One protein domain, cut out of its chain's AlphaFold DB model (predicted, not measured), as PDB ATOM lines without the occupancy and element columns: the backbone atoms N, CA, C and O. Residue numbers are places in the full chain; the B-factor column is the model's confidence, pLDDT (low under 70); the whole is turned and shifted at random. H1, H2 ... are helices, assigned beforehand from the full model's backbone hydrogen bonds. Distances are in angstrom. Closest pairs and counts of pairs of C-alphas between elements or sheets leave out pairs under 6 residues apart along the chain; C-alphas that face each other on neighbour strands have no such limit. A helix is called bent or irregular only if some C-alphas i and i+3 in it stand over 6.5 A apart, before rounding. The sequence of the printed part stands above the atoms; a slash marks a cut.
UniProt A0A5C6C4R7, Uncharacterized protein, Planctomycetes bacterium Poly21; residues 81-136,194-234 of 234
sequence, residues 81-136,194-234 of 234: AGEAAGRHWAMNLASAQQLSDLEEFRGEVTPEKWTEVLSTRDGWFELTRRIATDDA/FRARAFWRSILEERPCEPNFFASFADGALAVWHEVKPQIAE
ATOM      1  N   ALA A  81     361.503-281.124 158.309       91.06
ATOM      2  CA  ALA A  81     360.210-280.556 157.957       91.06
ATOM      3  C   ALA A  81     360.319-279.602 156.760       91.06
ATOM      4  O   ALA A  81     359.468-279.657 155.868       91.06
ATOM      5  N   GLY A  82     361.364-278.767 156.732       92.69
ATOM      6  CA  GLY A  82     361.683-277.900 155.601       92.69
ATOM      7  C   GLY A  82     361.909-278.717 154.336       92.69
ATOM      8  O   GLY A  82     361.188-278.536 153.355       92.69
ATOM      9  N   GLU A  83     362.822-279.690 154.387       95.06
ATOM     10  CA  GLU A  83     363.136-280.559 153.243       95.06
ATOM     11  C   GLU A  83     361.889-281.265 152.691       95.06
ATOM     12  O   GLU A  83     361.608-281.200 151.491       95.06
ATOM     13  N   ALA A  84     361.088-281.885 153.564       92.56
ATOM     14  CA  ALA A  84     359.862-282.568 153.159       92.56
ATOM     15  C   ALA A  84     358.856-281.615 152.487       92.56
ATOM     16  O   ALA A  84     358.236-281.976 151.481       92.56
ATOM     17  N   ALA A  85     358.708-280.392 153.008       92.31
ATOM     18  CA  ALA A  85     357.842-279.374 152.422       92.31
ATOM     19  C   ALA A  85     358.351-278.900 151.049       92.31
ATOM     20  O   ALA A  85     357.550-278.758 150.121       92.31
ATOM     21  N   GLY A  86     359.667-278.728 150.901       93.88
ATOM     22  CA  GLY A  86     360.329-278.372 149.645       93.88
ATOM     23  C   GLY A  86     360.098-279.401 148.549       93.88
ATOM     24  O   GLY A  86     359.623-279.076 147.458       93.88
ATOM     25  N   ARG A  87     360.330-280.676 148.878       95.62
ATOM     26  CA  ARG A  87     360.072-281.803 147.970       95.62
ATOM     27  C   ARG A  87     358.599-281.883 147.583       95.62
ATOM     28  O   ARG A  87     358.276-282.049 146.408       95.62
ATOM     29  N   HIS A  88     357.693-281.725 148.552       90.75
ATOM     30  CA  HIS A  88     356.256-281.736 148.285       90.75
ATOM     31  C   HIS A  88     355.844-280.617 147.320       90.75
ATOM     32  O   HIS A  88     355.102-280.881 146.369       90.75
ATOM     33  N   TRP A  89     356.335-279.397 147.548       93.06
ATOM     34  CA  TRP A  89     356.090-278.260 146.667       93.06
ATOM     35  C   TRP A  89     356.599-278.535 145.252       93.06
ATOM     36  O   TRP A  89     355.814-278.434 144.309       93.06
ATOM     37  N   ALA A  90     357.855-278.966 145.113       93.75
ATOM     38  CA  ALA A  90     358.465-279.255 143.818       93.75
ATOM     39  C   ALA A  90     357.704-280.332 143.028       93.75
ATOM     40  O   ALA A  90     357.460-280.169 141.836       93.75
ATOM     41  N   MET A  91     357.266-281.405 143.694       92.44
ATOM     42  CA  MET A  91     356.572-282.521 143.040       92.44
ATOM     43  C   MET A  91     355.114-282.221 142.666       92.44
ATOM     44  O   MET A  91     354.602-282.792 141.704       92.44
ATOM     45  N   ASN A  92     354.405-281.400 143.449       89.00
ATOM     46  CA  ASN A  92     352.941-281.301 143.349       89.00
ATOM     47  C   ASN A  92     352.426-279.928 142.914       89.00
ATOM     48  O   ASN A  92     351.281-279.827 142.461       89.00
ATOM     49  N   LEU A  93     353.211-278.871 143.129       89.00
ATOM     50  CA  LEU A  93     352.734-277.489 143.055       89.00
ATOM     51  C   LEU A  93     353.598-276.604 142.161       89.00
ATOM     52  O   LEU A  93     353.050-275.711 141.514       89.00
ATOM     53  N   ALA A  94     354.912-276.823 142.142       91.19
ATOM     54  CA  ALA A  94     355.843-276.012 141.377       91.19
ATOM     55  C   ALA A  94     355.734-276.300 139.874       91.19
ATOM     56  O   ALA A  94     355.576-277.440 139.437       91.19
ATOM     57  N   SER A  95     355.848-275.248 139.071       91.31
ATOM     58  CA  SER A  95     356.115-275.357 137.639       91.31
ATOM     59  C   SER A  95     357.621-275.451 137.378       91.31
ATOM     60  O   SER A  95     358.425-275.020 138.203       91.31
ATOM     61  N   ALA A  96     358.009-275.956 136.203       93.00
ATOM     62  CA  ALA A  96     359.416-276.022 135.800       93.00
ATOM     63  C   ALA A  96     360.100-274.641 135.817       93.00
ATOM     64  O   ALA A  96     361.252-274.544 136.220       93.00
ATOM     65  N   GLN A  97     359.372-273.572 135.460       92.12
ATOM     66  CA  GLN A  97     359.894-272.206 135.536       92.12
ATOM     67  C   GLN A  97     360.240-271.823 136.979       92.12
ATOM     68  O   GLN A  97     361.351-271.390 137.233       92.12
ATOM     69  N   GLN A  98     359.348-272.082 137.939       92.56
ATOM     70  CA  GLN A  98     359.584-271.740 139.350       92.56
ATOM     71  C   GLN A  98     360.775-272.499 139.954       92.56
ATOM     72  O   GLN A  98     361.472-271.966 140.811       92.56
ATOM     73  N   LEU A  99     361.004-273.745 139.527       94.75
ATOM     74  CA  LEU A  99     362.177-274.521 139.941       94.75
ATOM     75  C   LEU A  99     363.466-274.013 139.279       94.75
ATOM     76  O   LEU A  99     364.509-273.997 139.927       94.75
ATOM     77  N   SER A 100     363.389-273.541 138.033       94.88
ATOM     78  CA  SER A 100     364.502-272.859 137.365       94.88
ATOM     79  C   SER A 100     364.850-271.534 138.051       94.88
ATOM     80  O   SER A 100     366.023-271.281 138.302       94.88
ATOM     81  N   ASP A 101     363.850-270.723 138.404       94.38
ATOM     82  CA  ASP A 101     364.046-269.448 139.108       94.38
ATOM     83  C   ASP A 101     364.668-269.677 140.499       94.38
ATOM     84  O   ASP A 101     365.514-268.905 140.956       94.38
ATOM     85  N   LEU A 102     364.285-270.773 141.168       95.31
ATOM     86  CA  LEU A 102     364.889-271.205 142.430       95.31
ATOM     87  C   LEU A 102     366.372-271.577 142.269       95.31
ATOM     88  O   LEU A 102     367.191-271.211 143.110       95.31
ATOM     89  N   GLU A 103     366.718-272.315 141.212       96.81
ATOM     90  CA  GLU A 103     368.096-272.715 140.899       96.81
ATOM     91  C   GLU A 103     368.966-271.505 140.535       96.81
ATOM     92  O   GLU A 103     370.098-271.401 141.009       96.81
ATOM     93  N   GLU A 104     368.431-270.564 139.756       96.12
ATOM     94  CA  GLU A 104     369.103-269.299 139.443       96.12
ATOM     95  C   GLU A 104     369.374-268.497 140.720       96.12
ATOM     96  O   GLU A 104     370.517-268.116 140.981       96.12
ATOM     97  N   PHE A 105     368.363-268.345 141.581       94.88
ATOM     98  CA  PHE A 105     368.525-267.680 142.871       94.88
ATOM     99  C   PHE A 105     369.565-268.378 143.763       94.88
ATOM    100  O   PHE A 105     370.372-267.713 144.414       94.88
ATOM    101  N   ARG A 106     369.613-269.718 143.754       95.38
ATOM    102  CA  ARG A 106     370.657-270.481 144.456       95.38
ATOM    103  C   ARG A 106     372.054-270.183 143.915       95.38
ATOM    104  O   ARG A 106     372.994-270.163 144.709       95.38
ATOM    105  N   GLY A 107     372.192-269.977 142.606       96.50
ATOM    106  CA  GLY A 107     373.456-269.654 141.939       96.50
ATOM    107  C   GLY A 107     373.964-268.232 142.207       96.50
ATOM    108  O   GLY A 107     375.172-268.003 142.169       96.50
ATOM    109  N   GLU A 108     373.071-267.289 142.517       95.88
ATOM    110  CA  GLU A 108     373.431-265.913 142.896       95.88
ATOM    111  C   GLU A 108     374.030-265.814 144.309       95.88
ATOM    112  O   GLU A 108     374.816-264.906 144.597       95.88
ATOM    113  N   VAL A 109     373.671-266.742 145.200       95.19
ATOM    114  CA  VAL A 109     374.083-266.735 146.609       95.19
ATOM    115  C   VAL A 109     375.196-267.754 146.838       95.19
ATOM    116  O   VAL A 109     375.055-268.934 146.521       95.19
ATOM    117  N   THR A 110     376.308-267.329 147.449       95.00
ATOM    118  CA  THR A 110     377.406-268.260 147.745       95.00
ATOM    119  C   THR A 110     376.942-269.374 148.696       95.00
ATOM    120  O   THR A 110     376.086-269.130 149.555       95.00
ATOM    121  N   PRO A 111     377.466-270.609 148.578       89.50
ATOM    122  CA  PRO A 111     377.034-271.734 149.407       89.50
ATOM    123  C   PRO A 111     377.070-271.450 150.910       89.50
ATOM    124  O   PRO A 111     376.149-271.851 151.615       89.50
ATOM    125  N   GLU A 112     378.072-270.702 151.371       88.75
ATOM    126  CA  GLU A 112     378.285-270.358 152.782       88.75
ATOM    127  C   GLU A 112     377.229-269.381 153.311       88.75
ATOM    128  O   GLU A 112     376.924-269.384 154.499       88.75
ATOM    129  N   LYS A 113     376.655-268.553 152.430       92.06
ATOM    130  CA  LYS A 113     375.670-267.522 152.783       92.06
ATOM    131  C   LYS A 113     374.231-267.962 152.573       92.06
ATOM    132  O   LYS A 113     373.321-267.243 152.962       92.06
ATOM    133  N   TRP A 114     374.001-269.116 151.955       92.56
ATOM    134  CA  TRP A 114     372.657-269.581 151.614       92.56
ATOM    135  C   TRP A 114     371.740-269.676 152.830       92.56
ATOM    136  O   TRP A 114     370.664-269.078 152.862       92.56
ATOM    137  N   THR A 115     372.220-270.374 153.857       90.62
ATOM    138  CA  THR A 115     371.505-270.548 155.118       90.62
ATOM    139  C   THR A 115     371.316-269.213 155.830       90.62
ATOM    140  O   THR A 115     370.231-268.944 156.335       90.62
ATOM    141  N   GLU A 116     372.332-268.345 155.820       90.69
ATOM    142  CA  GLU A 116     372.265-267.010 156.424       90.69
ATOM    143  C   GLU A 116     371.191-266.146 155.748       90.69
ATOM    144  O   GLU A 116     370.291-265.644 156.419       90.69
ATOM    145  N   VAL A 117     371.226-266.036 154.415       93.19
ATOM    146  CA  VAL A 117     370.268-265.251 153.624       93.19
ATOM    147  C   VAL A 117     368.845-265.728 153.895       93.19
ATOM    148  O   VAL A 117     367.988-264.913 154.235       93.19
ATOM    149  N   LEU A 118     368.593-267.037 153.831       91.94
ATOM    150  CA  LEU A 118     367.255-267.601 154.036       91.94
ATOM    151  C   LEU A 118     366.797-267.635 155.498       91.94
ATOM    152  O   LEU A 118     365.605-267.804 155.754       91.94
ATOM    153  N   SER A 119     367.712-267.440 156.449       87.56
ATOM    154  CA  SER A 119     367.369-267.233 157.860       87.56
ATOM    155  C   SER A 119     366.905-265.804 158.136       87.56
ATOM    156  O   SER A 119     366.224-265.552 159.130       87.56
ATOM    157  N   THR A 120     367.237-264.849 157.260       90.25
ATOM    158  CA  THR A 120     366.720-263.483 157.369       90.25
ATOM    159  C   THR A 120     365.312-263.373 156.805       90.25
ATOM    160  O   THR A 120     364.931-264.056 155.853       90.25
ATOM    161  N   ARG A 121     364.541-262.434 157.365       86.69
ATOM    162  CA  ARG A 121     363.220-262.087 156.844       86.69
ATOM    163  C   ARG A 121     363.293-261.707 155.361       86.69
ATOM    164  O   ARG A 121     362.539-262.231 154.553       86.69
ATOM    165  N   ASP A 122     364.214-260.820 155.017       89.00
ATOM    166  CA  ASP A 122     364.308-260.267 153.667       89.00
ATOM    167  C   ASP A 122     364.718-261.323 152.637       89.00
ATOM    168  O   ASP A 122     364.140-261.369 151.552       89.00
ATOM    169  N   GLY A 123     365.645-262.220 152.984       89.81
ATOM    170  CA  GLY A 123     366.074-263.276 152.070       89.81
ATOM    171  C   GLY A 123     364.975-264.291 151.763       89.81
ATOM    172  O   GLY A 123     364.826-264.680 150.604       89.81
ATOM    173  N   TRP A 124     364.142-264.674 152.739       87.38
ATOM    174  CA  TRP A 124     362.995-265.534 152.425       87.38
ATOM    175  C   TRP A 124     361.888-264.774 151.673       87.38
ATOM    176  O   TRP A 124     361.233-265.353 150.802       87.38
ATOM    177  N   PHE A 125     361.670-263.483 151.957       87.69
ATOM    178  CA  PHE A 125     360.734-262.662 151.177       87.69
ATOM    179  C   PHE A 125     361.169-262.572 149.713       87.69
ATOM    180  O   PHE A 125     360.333-262.697 148.823       87.69
ATOM    181  N   GLU A 126     362.465-262.416 149.456       90.56
ATOM    182  CA  GLU A 126     363.009-262.404 148.099       90.56
ATOM    183  C   GLU A 126     362.882-263.775 147.425       90.56
ATOM    184  O   GLU A 126     362.398-263.862 146.296       90.56
ATOM    185  N   LEU A 127     363.205-264.859 148.142       90.56
ATOM    186  CA  LEU A 127     362.976-266.227 147.670       90.56
ATOM    187  C   LEU A 127     361.516-266.415 147.236       90.56
ATOM    188  O   LEU A 127     361.245-266.805 146.102       90.56
ATOM    189  N   THR A 128     360.572-266.118 148.134       89.31
ATOM    190  CA  THR A 128     359.137-266.274 147.864       89.31
ATOM    191  C   THR A 128     358.659-265.348 146.758       89.31
ATOM    192  O   THR A 128     357.837-265.776 145.957       89.31
ATOM    193  N   ARG A 129     359.189-264.129 146.645       88.19
ATOM    194  CA  ARG A 129     358.891-263.216 145.535       88.19
ATOM    195  C   ARG A 129     359.291-263.799 144.183       88.19
ATOM    196  O   ARG A 129     358.551-263.623 143.222       88.19
ATOM    197  N   ARG A 130     360.441-264.472 144.101       88.81
ATOM    198  CA  ARG A 130     360.928-265.071 142.851       88.81
ATOM    199  C   ARG A 130     360.149-266.321 142.466       88.81
ATOM    200  O   ARG A 130     359.759-266.468 141.315       88.81
ATOM    201  N   ILE A 131     359.896-267.210 143.426       88.56
ATOM    202  CA  ILE A 131     359.300-268.524 143.127       88.56
ATOM    203  C   ILE A 131     357.776-268.543 143.234       88.56
ATOM    204  O   ILE A 131     357.136-269.446 142.692       88.56
ATOM    205  N   ALA A 132     357.152-267.599 143.936       84.44
ATOM    206  CA  ALA A 132     355.704-267.472 143.945       84.44
ATOM    207  C   ALA A 132     355.288-266.549 142.796       84.44
ATOM    208  O   ALA A 132     355.686-265.396 142.721       84.44
ATOM    209  N   THR A 133     354.462-267.070 141.891       70.00
ATOM    210  CA  THR A 133     353.860-266.273 140.820       70.00
ATOM    211  C   THR A 133     353.049-265.110 141.404       70.00
ATOM    212  O   THR A 133     352.486-265.246 142.491       70.00
ATOM    213  N   ASP A 134     352.917-263.994 140.674       58.84
ATOM    214  CA  ASP A 134     352.101-262.829 141.086       58.84
ATOM    215  C   ASP A 134     350.668-263.218 141.523       58.84
ATOM    216  O   ASP A 134     350.080-262.622 142.433       58.84
ATOM    217  N   ASP A 135     350.128-264.304 140.960       58.62
ATOM    218  CA  ASP A 135     348.836-264.892 141.339       58.62
ATOM    219  C   ASP A 135     348.776-265.378 142.806       58.62
ATOM    220  O   ASP A 135     347.693-265.429 143.405       58.62
ATOM    221  N   ALA A 136     349.908-265.749 143.413       56.31
ATOM    222  CA  ALA A 136     349.980-266.276 144.775       56.31
ATOM    223  C   ALA A 136     349.794-265.182 145.834       56.31
ATOM    224  O   ALA A 136     349.088-265.393 146.827       56.31
ATOM    225  N   PHE A 194     345.093-271.473 143.220       68.25
ATOM    226  CA  PHE A 194     344.504-271.560 144.562       68.25
ATOM    227  C   PHE A 194     345.271-272.523 145.482       68.25
ATOM    228  O   PHE A 194     345.409-272.259 146.675       68.25
ATOM    229  N   ARG A 195     345.794-273.629 144.931       76.31
ATOM    230  CA  ARG A 195     346.549-274.624 145.707       76.31
ATOM    231  C   ARG A 195     347.915-274.093 146.131       76.31
ATOM    232  O   ARG A 195     348.267-274.240 147.295       76.31
ATOM    233  N   ALA A 196     348.627-273.423 145.225       74.44
ATOM    234  CA  ALA A 196     349.910-272.798 145.540       74.44
ATOM    235  C   ALA A 196     349.759-271.710 146.618       74.44
ATOM    236  O   ALA A 196     350.528-271.670 147.573       74.44
ATOM    237  N   ARG A 197     348.714-270.877 146.530       77.06
ATOM    238  CA  ARG A 197     348.445-269.836 147.534       77.06
ATOM    239  C   ARG A 197     348.110-270.402 148.914       77.06
ATOM    240  O   ARG A 197     348.592-269.887 149.918       77.06
ATOM    241  N   ALA A 198     347.280-271.444 148.970       82.06
ATOM    242  CA  ALA A 198     346.943-272.109 150.228       82.06
ATOM    243  C   ALA A 198     348.176-272.761 150.872       82.06
ATOM    244  O   ALA A 198     348.347-272.673 152.084       82.06
ATOM    245  N   PHE A 199     349.050-273.352 150.055       85.75
ATOM    246  CA  PHE A 199     350.317-273.916 150.505       85.75
ATOM    247  C   PHE A 199     351.228-272.857 151.133       85.75
ATOM    248  O   PHE A 199     351.643-273.018 152.277       85.75
ATOM    249  N   TRP A 200     351.475-271.746 150.430       84.50
ATOM    250  CA  TRP A 200     352.321-270.674 150.956       84.50
ATOM    251  C   TRP A 200     351.747-270.055 152.228       84.50
ATOM    252  O   TRP A 200     352.498-269.823 153.166       84.50
ATOM    253  N   ARG A 201     350.423-269.864 152.327       83.56
ATOM    254  CA  ARG A 201     349.812-269.438 153.597       83.56
ATOM    255  C   ARG A 201     350.039-270.436 154.720       83.56
ATOM    256  O   ARG A 201     350.438-270.014 155.790       83.56
ATOM    257  N   SER A 202     349.832-271.729 154.480       84.06
ATOM    258  CA  SER A 202     350.059-272.756 155.504       84.06
ATOM    259  C   SER A 202     351.512-272.744 155.988       84.06
ATOM    260  O   SER A 202     351.745-272.720 157.191       84.06
ATOM    261  N   ILE A 203     352.491-272.642 155.083       82.44
ATOM    262  CA  ILE A 203     353.906-272.535 155.471       82.44
ATOM    263  C   ILE A 203     354.186-271.257 156.274       82.44
ATOM    264  O   ILE A 203     354.840-271.320 157.316       82.44
ATOM    265  N   LEU A 204     353.684-270.111 155.808       77.44
ATOM    266  CA  LEU A 204     353.961-268.809 156.419       77.44
ATOM    267  C   LEU A 204     353.227-268.594 157.750       77.44
ATOM    268  O   LEU A 204     353.744-267.899 158.620       77.44
ATOM    269  N   GLU A 205     352.035-269.168 157.914       80.25
ATOM    270  CA  GLU A 205     351.218-269.033 159.123       80.25
ATOM    271  C   GLU A 205     351.589-270.075 160.189       80.25
ATOM    272  O   GLU A 205     351.537-269.759 161.377       80.25
ATOM    273  N   GLU A 206     351.980-271.296 159.801       73.56
ATOM    274  CA  GLU A 206     352.186-272.390 160.760       73.56
ATOM    275  C   GLU A 206     353.645-272.597 161.191       73.56
ATOM    276  O   GLU A 206     353.860-273.110 162.289       73.56
ATOM    277  N   ARG A 207     354.652-272.266 160.361       65.06
ATOM    278  CA  ARG A 207     356.040-272.738 160.591       65.06
ATOM    279  C   ARG A 207     357.205-271.741 160.419       65.06
ATOM    280  O   ARG A 207     358.323-272.203 160.203       65.06
ATOM    281  N   PRO A 208     357.059-270.412 160.581       62.31
ATOM    282  CA  PRO A 208     358.183-269.490 160.377       62.31
ATOM    283  C   PRO A 208     359.294-269.563 161.450       62.31
ATOM    284  O   PRO A 208     360.238-268.783 161.373       62.31
ATOM    285  N   CYS A 209     359.195-270.437 162.460       65.81
ATOM    286  CA  CYS A 209     360.080-270.415 163.634       65.81
ATOM    287  C   CYS A 209     361.093-271.563 163.721       65.81
ATOM    288  O   CYS A 209     361.914-271.540 164.635       65.81
ATOM    289  N   GLU A 210     361.057-272.559 162.832       83.19
ATOM    290  CA  GLU A 210     362.113-273.577 162.831       83.19
ATOM    291  C   GLU A 210     363.390-273.007 162.189       83.19
ATOM    292  O   GLU A 210     363.327-272.504 161.059       83.19
ATOM    293  N   PRO A 211     364.550-273.080 162.870       82.38
ATOM    294  CA  PRO A 211     365.817-272.680 162.269       82.38
ATOM    295  C   PRO A 211     366.060-273.494 160.991       82.38
ATOM    296  O   PRO A 211     365.707-274.671 160.910       82.38
ATOM    297  N   ASN A 212     366.616-272.846 159.968       89.12
ATOM    298  CA  ASN A 212     366.903-273.423 158.647       89.12
ATOM    299  C   ASN A 212     365.718-273.971 157.856       89.12
ATOM    300  O   ASN A 212     365.941-274.529 156.781       89.12
ATOM    301  N   PHE A 213     364.472-273.807 158.313       92.25
ATOM    302  CA  PHE A 213     363.316-274.358 157.606       92.25
ATOM    303  C   PHE A 213     363.308-273.966 156.122       92.25
ATOM    304  O   PHE A 213     363.158-274.825 155.257       92.25
ATOM    305  N   PHE A 214     363.530-272.684 155.820       92.06
ATOM    306  CA  PHE A 214     363.526-272.175 154.446       92.06
ATOM    307  C   PHE A 214     364.734-272.632 153.622       92.06
ATOM    308  O   PHE A 214     364.579-272.903 152.433       92.06
ATOM    309  N   ALA A 215     365.910-272.766 154.243       93.25
ATOM    310  CA  ALA A 215     367.093-273.309 153.581       93.25
ATOM    311  C   ALA A 215     366.868-274.775 153.194       93.25
ATOM    312  O   ALA A 215     366.967-275.127 152.021       93.25
ATOM    313  N   SER A 216     366.422-275.600 154.145       94.00
ATOM    314  CA  SER A 216     366.105-277.008 153.892       94.00
ATOM    315  C   SER A 216     364.930-277.183 152.931       94.00
ATOM    316  O   SER A 216     364.943-278.097 152.113       94.00
ATOM    317  N   PHE A 217     363.937-276.289 152.968       95.06
ATOM    318  CA  PHE A 217     362.871-276.231 151.967       95.06
ATOM    319  C   PHE A 217     363.426-276.031 150.558       95.06
ATOM    320  O   PHE A 217     363.086-276.784 149.645       95.06
ATOM    321  N   ALA A 218     364.283-275.032 150.373       94.94
ATOM    322  CA  ALA A 218     364.831-274.736 149.063       94.94
ATOM    323  C   ALA A 218     365.746-275.871 148.570       94.94
ATOM    324  O   ALA A 218     365.625-276.288 147.418       94.94
ATOM    325  N   ASP A 219     366.565-276.445 149.453       95.69
ATOM    326  CA  ASP A 219     367.423-277.593 149.139       95.69
ATOM    327  C   ASP A 219     366.597-278.831 148.750       95.69
ATOM    328  O   ASP A 219     366.877-279.482 147.742       95.69
ATOM    329  N   GLY A 220     365.521-279.121 149.490       95.81
ATOM    330  CA  GLY A 220     364.603-280.214 149.173       95.81
ATOM    331  C   GLY A 220     363.906-280.029 147.822       95.81
ATOM    332  O   GLY A 220     363.745-280.990 147.069       95.81
ATOM    333  N   ALA A 221     363.518-278.800 147.478       95.94
ATOM    334  CA  ALA A 221     362.926-278.498 146.177       95.94
ATOM    335  C   ALA A 221     363.938-278.623 145.023       95.94
ATOM    336  O   ALA A 221     363.616-279.206 143.983       95.94
ATOM    337  N   LEU A 222     365.167-278.133 145.215       96.62
ATOM    338  CA  LEU A 222     366.251-278.238 144.235       96.62
ATOM    339  C   LEU A 222     366.686-279.683 143.997       96.62
ATOM    340  O   LEU A 222     366.951-280.051 142.855       96.62
ATOM    341  N   ALA A 223     366.695-280.525 145.034       96.94
ATOM    342  CA  ALA A 223     366.974-281.951 144.883       96.94
ATOM    343  C   ALA A 223     366.010-282.608 143.877       96.94
ATOM    344  O   ALA A 223     366.450-283.263 142.935       96.94
ATOM    345  N   VAL A 224     364.702-282.348 144.009       96.38
ATOM    346  CA  VAL A 224     363.688-282.839 143.056       96.38
ATOM    347  C   VAL A 224     363.906-282.253 141.661       96.38
ATOM    348  O   VAL A 224     363.782-282.959 140.662       96.38
ATOM    349  N   TRP A 225     364.240-280.964 141.573       96.75
ATOM    350  CA  TRP A 225     364.500-280.323 140.289       96.75
ATOM    351  C   TRP A 225     365.680-280.960 139.550       96.75
ATOM    352  O   TRP A 225     365.547-281.293 138.375       96.75
ATOM    353  N   HIS A 226     366.799-281.210 140.231       96.38
ATOM    354  CA  HIS A 226     367.971-281.852 139.635       96.38
ATOM    355  C   HIS A 226     367.709-283.299 139.185       96.38
ATOM    356  O   HIS A 226     368.299-283.734 138.198       96.38
ATOM    357  N   GLU A 227     366.802-284.027 139.846       96.25
ATOM    358  CA  GLU A 227     366.377-285.372 139.423       96.25
ATOM    359  C   GLU A 227     365.548-285.352 138.122       96.25
ATOM    360  O   GLU A 227     365.677-286.241 137.274       96.25
ATOM    361  N   VAL A 228     364.684-284.345 137.952       95.88
ATOM    362  CA  VAL A 228     363.717-284.285 136.841       95.88
ATOM    363  C   VAL A 228     364.248-283.495 135.639       95.88
ATOM    364  O   VAL A 228     363.940-283.839 134.498       95.88
ATOM    365  N   LYS A 229     365.074-282.465 135.858       95.88
ATOM    366  CA  LYS A 229     365.584-281.555 134.817       95.88
ATOM    367  C   LYS A 229     366.221-282.273 133.613       95.88
ATOM    368  O   LYS A 229     365.875-281.899 132.491       95.88
ATOM    369  N   PRO A 230     367.071-283.312 133.775       95.50
ATOM    370  CA  PRO A 230     367.642-284.033 132.635       95.50
ATOM    371  C   PRO A 230     366.592-284.702 131.738       95.50
ATOM    372  O   PRO A 230     366.799-284.797 130.538       95.50
ATOM    373  N   GLN A 231     365.449-285.112 132.299       94.94
ATOM    374  CA  GLN A 231     364.381-285.819 131.576       94.94
ATOM    375  C   GLN A 231     363.498-284.879 130.743       94.94
ATOM    376  O   GLN A 231     362.762-285.333 129.876       94.94
ATOM    377  N   ILE A 232     363.524-283.575 131.041       91.88
ATOM    378  CA  ILE A 232     362.773-282.543 130.306       91.88
ATOM    379  C   ILE A 232     363.619-281.963 129.160       91.88
ATOM    380  O   ILE A 232     363.075-281.385 128.223       91.88
ATOM    381  N   ALA A 233     364.948-282.077 129.250       84.44
ATOM    382  CA  ALA A 233     365.882-281.530 128.269       84.44
ATOM    383  C   ALA A 233     366.074-282.418 127.020       84.44
ATOM    384  O   ALA A 233     366.699-281.961 126.061       84.44
ATOM    385  N   GLU A 234     365.559-283.651 127.041       71.06
ATOM    386  CA  GLU A 234     365.527-284.602 125.914       71.06
ATOM    387  C   GLU A 234     364.257-284.450 125.062       71.06
ATOM    388  O   GLU A 234     364.385-284.512 123.816       71.06
TER     389      GLU A 234
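AT A GLANCE: This is residues 81 to 136 and 194 to 234 of the 234 residues of an uncharacterized protein of Planctomycetes bacterium Poly21 (UniProt A0A5C6C4R7). One long helix, H6, runs along the body with H1 side by side on its first part, while H2 crosses H6 farther along on another side, H3 meets H6 only at residues 214 to 215 of H6, and H4 lies beyond, packing on H2 and meeting H3 only at the corner by their link. H5 sits off at the edge near H1, and the last turns of H6 reach past the other helices and make one end of the longest axis. The printed part has 97 residues with six named helices, H1 to H6 in order along the chain, and no named strand: the class is all helix. It is compact, with a radius of gyration of the C-alphas of 12.6 A, and spans 40 by 34 by 24 A.

HOW THE PARTS SIT: Begin with H1, residues 81 to 92, and look across to the hub, H6, residues 213 to 232, which touches three helices. H1 and H6 touch and run the same way at a shallow tilt of 32 degrees, only just short of steep; their closest C-alphas, of Gly 86 and Phe 217, are 4.1 A apart. Next comes H2, residues 96 to 108, which touches H6 with residues 99 to 103 alone, at a steep tilt of 60 degrees, opposite ways; the closest C-alphas are those of Leu 99 and Trp 225, 6.3 A. H3, residues 111 to 119, touches H6 at a steep tilt of 56 degrees, opposite ways, with Thr 115 and Ala 215 closest, their C-alphas 5.4 A apart. Go on to H4, residues 121 to 131: it touches H2 at a steep tilt of 40 degrees, with the C-alphas of Gln 98 and Ile 131 closest at 5.0 A. H3 and H4 touch only at the corner, where the C-alphas of Val 117 and Gly 123 are 4.9 A apart. The helix packing is mostly crossed, with tilts that are mostly not shallow. H5, residues 194 to 206, touches no helix but is near H1, and it is apart from H6. Every O i to N i+4 pair is within hydrogen-bond range in H1, H2, H4 and H5; in H3 it is 3 of 5 and in H6 14 of 16.

IN THESE COORDINATES: Find C-alpha 81 at (360.210, -280.556, 157.957); from there H1 runs 16.3 A to Asn 92. H2 runs 18.7 A, H3 13.6 A, H4 15.7 A and H5 17.9 A. Find C-alpha 213 at (363.316, -274.358, 157.606), from which H6 runs 28.5 A to C-alpha 232 at (362.773, -282.543, 130.306), with a kink of 31 degrees near residue 226. Two helices are irregular: in H3 C-alphas 112 and 115 are 7.2 A apart, and in H6 C-alphas 227 and 230 are 7.0 A apart.

THE WHOLE: The C-alphas of Cys 209 and Glu 234, the two farthest apart, are 40.7 A apart. Residues 137 to 193 are not printed, and C-alphas 136 and 194 stand 7.6 A apart across this cut. Of the links that are printed whole, three are tight, H1 to H2, H2 to H3 and H3 to H4, and H5 to H6 is short. The mean pLDDT of the printed part is 88.2; it is under 70 at residues 134 to 136, 194 and 207 to 209.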